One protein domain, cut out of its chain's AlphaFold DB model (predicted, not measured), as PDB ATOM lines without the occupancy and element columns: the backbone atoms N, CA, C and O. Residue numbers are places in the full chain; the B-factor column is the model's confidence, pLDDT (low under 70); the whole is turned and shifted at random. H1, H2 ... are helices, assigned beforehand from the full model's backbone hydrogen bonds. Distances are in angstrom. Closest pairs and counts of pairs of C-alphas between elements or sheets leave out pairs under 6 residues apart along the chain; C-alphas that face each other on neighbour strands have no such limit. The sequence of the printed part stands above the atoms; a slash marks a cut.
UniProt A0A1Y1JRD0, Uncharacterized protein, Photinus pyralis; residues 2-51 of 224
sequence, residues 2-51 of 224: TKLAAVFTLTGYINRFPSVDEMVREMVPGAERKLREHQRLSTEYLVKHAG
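This is residues 2 to 51 of the 224 residues of an uncharacterized protein of Photinus pyralis (UniProt A0A1Y1JRD0). This is an open, drawn-out chain of three helices, with a lopsided helical hairpin in which short H2 lies side by side with just the first residues, 31 to 35, of long H3. Beyond the hairpin residues 40 to 51 stick out toward one end of the model, and residues 2 to 12 of H1 stick out toward the other. The printed part has 50 residues with three named helices, in the order H1, H2, H3 along the chain, and no named strand; its class is all helix. The whole is extended, with a radius of gyration of the C-alphas of 15.5 A, and its outline is flat, spanning 49 by 27 by 14 A.

Start with the longest helix, H3, residues 31 to 50. Find C-alpha 31 at (-21.837, -34.308, 42.085); from there H3 runs 27.6 A to C-alpha 50 at (-40.909, -21.956, 57.815). Just before it in the chain is H2, residues 20 to 27, which measures 10.4 A from first to last C-alpha. Now go to the first printed residue, Thr 2, with its C-alpha at (4.166, -16.096, 49.478); here H1 begins, residues 2 to 14, and it runs 18.4 A to C-alpha 14.

Look first at H3 and H2, which touch, with 5 pairs of C-alphas within 8 A. Their closest C-alphas are those of Arg 25 and Glu 32, 5.4 A apart. H3 touches H2 with residues 31 to 35 alone, and the centres of the two helices are 15.9 A apart. The lines of H2 and H3 stand at a shallow tilt of 11 degrees and run opposite ways; the two form a helical hairpin. Moving outward to H1, you find that it touches no helix. H1 and H2 are apart, but only just, with their closest C-alphas 8.2 A apart, and H1 and H3 are apart. On the backbone, every O i to N i+4 pair is within hydrogen-bond range in H1, H2 and H3.

The two C-alphas farthest apart are those of Thr 2 and Gly 51, the first and last printed residues, at 50.0 A. Between the helices look for two tight links, 5 residues from H1 to H2 and 3 residues from H2 to H3. The printed part runs from residue 2 to residue 51 and has no cut. In the B-factor column the mean pLDDT of the printed part is 81.8; it is under 70 in residues 40 to 51, of which 40 to 50 belong to H3. The same residues, 40 to 51, stand free, as do residues 2 to 12 of H1.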
ATOM      1  N   THR A   2       4.914 -14.928  50.001       85.38
ATOM      2  CA  THR A   2       4.166 -16.096  49.478       85.38
ATOM      3  C   THR A   2       2.838 -16.403  50.180       85.38
ATOM      4  O   THR A   2       1.879 -16.783  49.518       85.38
ATOM      5  N   LYS A   3       2.737 -16.186  51.498       86.19
ATOM      6  CA  LYS A   3       1.479 -16.391  52.244       86.19
ATOM      7  C   LYS A   3       0.352 -15.460  51.783       86.19
ATOM      8  O   LYS A   3      -0.784 -15.900  51.676       86.19
ATOM      9  N   LEU A   4       0.668 -14.202  51.472       92.25
ATOM     10  CA  LEU A   4      -0.321 -13.247  50.962       92.25
ATOM     11  C   LEU A   4      -0.766 -13.633  49.549       92.25
ATOM     12  O   LEU A   4      -1.959 -13.641  49.276       92.25
ATOM     13  N   ALA A   5       0.173 -14.038  48.688       90.75
ATOM     14  CA  ALA A   5      -0.147 -14.527  47.347       90.75
ATOM     15  C   ALA A   5      -1.101 -15.736  47.386       90.75
ATOM     16  O   ALA A   5      -2.086 -15.749  46.658       90.75
ATOM     17  N   ALA A   6      -0.870 -16.693  48.292       93.00
ATOM     18  CA  ALA A   6      -1.754 -17.845  48.467       93.00
ATOM     19  C   ALA A   6      -3.181 -17.443  48.879       93.00
ATOM     20  O   ALA A   6      -4.144 -17.997  48.354       93.00
ATOM     21  N   VAL A   7      -3.325 -16.456  49.771       93.31
ATOM     22  CA  VAL A   7      -4.641 -15.932  50.168       93.31
ATOM     23  C   VAL A   7      -5.341 -15.274  48.980       93.31
ATOM     24  O   VAL A   7      -6.495 -15.592  48.727       93.31
ATOM     25  N   PHE A   8      -4.652 -14.441  48.193       92.12
ATOM     26  CA  PHE A   8      -5.249 -13.830  46.998       92.12
ATOM     27  C   PHE A   8      -5.652 -14.860  45.940       92.12
ATOM     28  O   PHE A   8      -6.717 -14.728  45.340       92.12
ATOM     29  N   THR A   9      -4.849 -15.905  45.731       92.12
ATOM     30  CA  THR A   9      -5.201 -17.004  44.824       92.12
ATOM     31  C   THR A   9      -6.421 -17.771  45.325       92.12
ATOM     32  O   THR A   9      -7.324 -18.043  44.539       92.12
ATOM     33  N   LEU A  10      -6.492 -18.075  46.625       90.00
ATOM     34  CA  LEU A  10      -7.643 -18.752  47.221       90.00
ATOM     35  C   LEU A  10      -8.908 -17.889  47.132       90.00
ATOM     36  O   LEU A  10      -9.947 -18.372  46.699       90.00
ATOM     37  N   THR A  11      -8.821 -16.605  47.480       91.12
ATOM     38  CA  THR A  11      -9.945 -15.666  47.384       91.12
ATOM     39  C   THR A  11     -10.409 -15.494  45.938       91.12
ATOM     40  O   THR A  11     -11.607 -15.543  45.678       91.12
ATOM     41  N   GLY A  12      -9.486 -15.356  44.982       91.19
ATOM     42  CA  GLY A  12      -9.825 -15.289  43.558       91.19
ATOM     43  C   GLY A  12     -10.484 -16.571  43.047       91.19
ATOM     44  O   GLY A  12     -11.420 -16.509  42.255       91.19
ATOM     45  N   TYR A  13     -10.042 -17.727  43.542       90.12
ATOM     46  CA  TYR A  13     -10.620 -19.019  43.195       90.12
ATOM     47  C   TYR A  13     -12.037 -19.198  43.757       90.12
ATOM     48  O   TYR A  13     -12.930 -19.620  43.029       90.12
ATOM     49  N   ILE A  14     -12.269 -18.833  45.021       88.94
ATOM     50  CA  ILE A  14     -13.598 -18.918  45.644       88.94
ATOM     51  C   ILE A  14     -14.571 -17.939  44.969       88.94
ATOM     52  O   ILE A  14     -15.708 -18.304  44.699       88.94
ATOM     53  N   ASN A  15     -14.111 -16.737  44.605       90.38
ATOM     54  CA  ASN A  15     -14.933 -15.730  43.923       90.38
ATOM     55  C   ASN A  15     -15.271 -16.077  42.463       90.38
ATOM     56  O   ASN A  15     -16.107 -15.405  41.862       90.38
ATOM     57  N   ARG A  16     -14.637 -17.100  41.874       93.31
ATOM     58  CA  ARG A  16     -14.980 -17.582  40.528       93.31
ATOM     59  C   ARG A  16     -16.394 -18.163  40.477       93.31
ATOM     60  O   ARG A  16     -17.023 -18.107  39.425       93.31
ATOM     61  N   PHE A  17     -16.873 -18.728  41.586       92.94
ATOM     62  CA  PHE A  17     -18.175 -19.378  41.657       92.94
ATOM     63  C   PHE A  17     -19.114 -18.571  42.561       92.94
ATOM     64  O   PHE A  17     -18.746 -18.253  43.690       92.94
ATOM     65  N   PRO A  18     -20.345 -18.259  42.119       88.31
ATOM     66  CA  PRO A  18     -21.300 -17.510  42.934       88.31
ATOM     67  C   PRO A  18     -21.883 -18.349  44.084       88.31
ATOM     68  O   PRO A  18     -22.478 -17.794  45.005       88.31
ATOM     69  N   SER A  19     -21.727 -19.681  44.055       90.50
ATOM     70  CA  SER A  19     -22.148 -20.586  45.128       90.50
ATOM     71  C   SER A  19     -21.221 -21.797  45.273       90.50
ATOM     72  O   SER A  19     -20.590 -22.243  44.311       90.50
ATOM     73  N   VAL A  20     -21.187 -22.368  46.482       89.50
ATOM     74  CA  VAL A  20     -20.454 -23.613  46.774       89.50
ATOM     75  C   VAL A  20     -21.002 -24.778  45.948       89.50
ATOM     76  O   VAL A  20     -20.228 -25.597  45.460       89.50
ATOM     77  N   ASP A  21     -22.316 -24.827  45.725       90.38
ATOM     78  CA  ASP A  21     -22.954 -25.881  44.933       90.38
ATOM     79  C   ASP A  21     -22.483 -25.870  43.474       90.38
ATOM     80  O   ASP A  21     -22.266 -26.926  42.882       90.38
ATOM     81  N   GLU A  22     -22.293 -24.689  42.881       90.31
ATOM     82  CA  GLU A  22     -21.783 -24.555  41.514       90.31
ATOM     83  C   GLU A  22     -20.308 -24.945  41.415       90.31
ATOM     84  O   GLU A  22     -19.933 -25.702  40.518       90.31
ATOM     85  N   MET A  23     -19.502 -24.532  42.397       92.94
ATOM     86  CA  MET A  23     -18.110 -24.970  42.516       92.94
ATOM     87  C   MET A  23     -18.017 -26.500  42.585       92.94
ATOM     88  O   MET A  23     -17.253 -27.110  41.841       92.94
ATOM     89  N   VAL A  24     -18.814 -27.139  43.447       92.62
ATOM     90  CA  VAL A  24     -18.830 -28.600  43.610       92.62
ATOM     91  C   VAL A  24     -19.331 -29.294  42.343       92.62
ATOM     92  O   VAL A  24     -18.783 -30.325  41.961       92.62
ATOM     93  N   ARG A  25     -20.330 -28.731  41.658       92.25
ATOM     94  CA  ARG A  25     -20.853 -29.279  40.400       92.25
ATOM     95  C   ARG A  25     -19.799 -29.312  39.293       92.25
ATOM     96  O   ARG A  25     -19.769 -30.282  38.541       92.25
ATOM     97  N   GLU A  26     -18.959 -28.283  39.190       92.69
ATOM     98  CA  GLU A  26     -17.907 -28.203  38.168       92.69
ATOM     99  C   GLU A  26     -16.653 -29.008  38.548       92.69
ATOM    100  O   GLU A  26     -16.035 -29.642  37.696       92.69
ATOM    101  N   MET A  27     -16.291 -29.022  39.833       91.69
ATOM    102  CA  MET A  27     -15.077 -29.679  40.327       91.69
ATOM    103  C   MET A  27     -15.210 -31.183  40.553       91.69
ATOM    104  O   MET A  27     -14.213 -31.900  40.460       91.69
ATOM    105  N   VAL A  28     -16.400 -31.667  40.916       93.50
ATOM    106  CA  VAL A  28     -16.600 -33.049  41.360       93.50
ATOM    107  C   VAL A  28     -17.431 -33.806  40.321       93.50
ATOM    108  O   VAL A  28     -18.644 -33.590  40.219       93.50
ATOM    109  N   PRO A  29     -16.822 -34.742  39.566       89.88
ATOM    110  CA  PRO A  29     -17.544 -35.554  38.596       89.88
ATOM    111  C   PRO A  29     -18.733 -36.277  39.239       89.88
ATOM    112  O   PRO A  29     -18.594 -36.981  40.237       89.88
ATOM    113  N   GLY A  30     -19.924 -36.092  38.671       88.50
ATOM    114  CA  GLY A  30     -21.153 -36.727  39.157       88.50
ATOM    115  C   GLY A  30     -21.792 -36.082  40.394       88.50
ATOM    116  O   GLY A  30     -22.841 -36.557  40.839       88.50
ATOM    117  N   ALA A  31     -21.245 -34.984  40.929       90.62
ATOM    118  CA  ALA A  31     -21.837 -34.308  42.085       90.62
ATOM    119  C   ALA A  31     -23.204 -33.676  41.802       90.62
ATOM    120  O   ALA A  31     -23.993 -33.501  42.728       90.62
ATOM    121  N   GLU A  32     -23.539 -33.408  40.537       87.44
ATOM    122  CA  GLU A  32     -24.840 -32.851  40.156       87.44
ATOM    123  C   GLU A  32     -26.018 -33.696  40.674       87.44
ATOM    124  O   GLU A  32     -27.020 -33.148  41.136       87.44
ATOM    125  N   ARG A  33     -25.893 -35.032  40.654       84.81
ATOM    126  CA  ARG A  33     -26.954 -35.930  41.139       84.81
ATOM    127  C   ARG A  33     -27.162 -35.781  42.646       84.81
ATOM    128  O   ARG A  33     -28.301 -35.643  43.083       84.81
ATOM    129  N   LYS A  34     -26.066 -35.752  43.412       83.31
ATOM    130  CA  LYS A  34     -26.093 -35.615  44.876       83.31
ATOM    131  C   LYS A  34     -26.577 -34.231  45.310       83.31
ATOM    132  O   LYS A  34     -27.389 -34.133  46.222       83.31
ATOM    133  N   LEU A  35     -26.142 -33.174  44.626       87.06
ATOM    134  CA  LEU A  35     -26.588 -31.807  44.908       87.06
ATOM    135  C   LEU A  35     -28.088 -31.636  44.650       87.06
ATOM    136  O   LEU A  35     -28.787 -31.036  45.461       87.06
ATOM    137  N   ARG A  36     -28.608 -32.217  43.563       82.88
ATOM    138  CA  ARG A  36     -30.043 -32.180  43.247       82.88
ATOM    139  C   ARG A  36     -30.889 -32.881  44.310       82.88
ATOM    140  O   ARG A  36     -31.966 -32.397  44.641       82.88
ATOM    141  N   GLU A  37     -30.427 -34.015  44.824       78.06
ATOM    142  CA  GLU A  37     -31.112 -34.747  45.893       78.06
ATOM    143  C   GLU A  37     -31.097 -33.960  47.210       78.06
ATOM    144  O   GLU A  37     -32.152 -33.728  47.801       78.06
ATOM    145  N   HIS A  38     -29.929 -33.445  47.611       77.56
ATOM    146  CA  HIS A  38     -29.793 -32.622  48.812       77.56
ATOM    147  C   HIS A  38     -30.622 -31.338  48.759       77.56
ATOM    148  O   HIS A  38     -31.198 -30.958  49.774       77.56
ATOM    149  N   GLN A  39     -30.728 -30.693  47.595       75.69
ATOM    150  CA  GLN A  39     -31.546 -29.493  47.436       75.69
ATOM    151  C   GLN A  39     -33.037 -29.785  47.660       75.69
ATOM    152  O   GLN A  39     -33.742 -28.980  48.262       75.69
ATOM    153  N   ARG A  40     -33.533 -30.951  47.232       68.50
ATOM    154  CA  ARG A  40     -34.931 -31.341  47.483       68.50
ATOM    155  C   ARG A  40     -35.171 -31.576  48.971       68.50
ATOM    156  O   ARG A  40     -36.087 -30.983  49.532       68.50
ATOM    157  N   LEU A  41     -34.291 -32.325  49.630       63.94
ATOM    158  CA  LEU A  41     -34.400 -32.602  51.066       63.94
ATOM    159  C   LEU A  41     -34.281 -31.333  51.927       63.94
ATOM    160  O   LEU A  41     -35.039 -31.157  52.881       63.94
ATOM    161  N   SER A  42     -33.362 -30.422  51.586       64.00
ATOM    162  CA  SER A  42     -33.177 -29.174  52.335       64.00
ATOM    163  C   SER A  42     -34.362 -28.226  52.170       64.00
ATOM    164  O   SER A  42     -34.808 -27.639  53.155       64.00
ATOM    165  N   THR A  43     -34.927 -28.120  50.963       60.91
ATOM    166  CA  THR A  43     -36.138 -27.315  50.737       60.91
ATOM    167  C   THR A  43     -37.351 -27.878  51.469       60.91
ATOM    168  O   THR A  43     -38.109 -27.107  52.050       60.91
ATOM    169  N   GLU A  44     -37.516 -29.200  51.539       57.72
ATOM    170  CA  GLU A  44     -38.616 -29.818  52.291       57.72
ATOM    171  C   GLU A  44     -38.501 -29.585  53.803       57.72
ATOM    172  O   GLU A  44     -39.511 -29.337  54.465       57.72
ATOM    173  N   TYR A  45     -37.283 -29.608  54.353       56.88
ATOM    174  CA  TYR A  45     -37.046 -29.288  55.761       56.88
ATOM    175  C   TYR A  45     -37.343 -27.810  56.059       56.88
ATOM    176  O   TYR A  45     -38.066 -27.494  57.003       56.88
ATOM    177  N   LEU A  46     -36.860 -26.894  55.213       58.34
ATOM    178  CA  LEU A  46     -37.100 -25.459  55.373       58.34
ATOM    179  C   LEU A  46     -38.583 -25.107  55.220       58.34
ATOM    180  O   LEU A  46     -39.086 -24.300  55.986       58.34
ATOM    181  N   VAL A  47     -39.312 -25.740  54.300       58.47
ATOM    182  CA  VAL A  47     -40.752 -25.499  54.111       58.47
ATOM    183  C   VAL A  47     -41.573 -26.014  55.296       58.47
ATOM    184  O   VAL A  47     -42.486 -25.324  55.747       58.47
ATOM    185  N   LYS A  48     -41.227 -27.178  55.863       56.16
ATOM    186  CA  LYS A  48     -41.907 -27.706  57.060       56.16
ATOM    187  C   LYS A  48     -41.653 -26.866  58.314       56.16
ATOM    188  O   LYS A  48     -42.515 -26.822  59.183       56.16
ATOM    189  N   HIS A  49     -40.517 -26.173  58.395       54.16
ATOM    190  CA  HIS A  49     -40.160 -25.342  59.552       54.16
ATOM    191  C   HIS A  49     -40.372 -23.829  59.352       54.16
ATOM    192  O   HIS A  49     -40.459 -23.100  60.336       54.16
ATOM    193  N   ALA A  50     -40.526 -23.342  58.118       54.09
ATOM    194  CA  ALA A  50     -40.909 -21.956  57.815       54.09
ATOM    195  C   ALA A  50     -42.434 -21.738  57.866       54.09
ATOM    196  O   ALA A  50     -42.903 -20.603  57.895       54.09
ATOM    197  N   GLY A  51     -43.205 -22.828  57.889       51.25
ATOM    198  CA  GLY A  51     -44.661 -22.833  57.847       51.25
ATOM    199  C   GLY A  51     -45.378 -22.846  59.194       51.25
ATOM    200  O   GLY A  51     -46.557 -23.138  59.190       51.25
TER     201      GLY A  51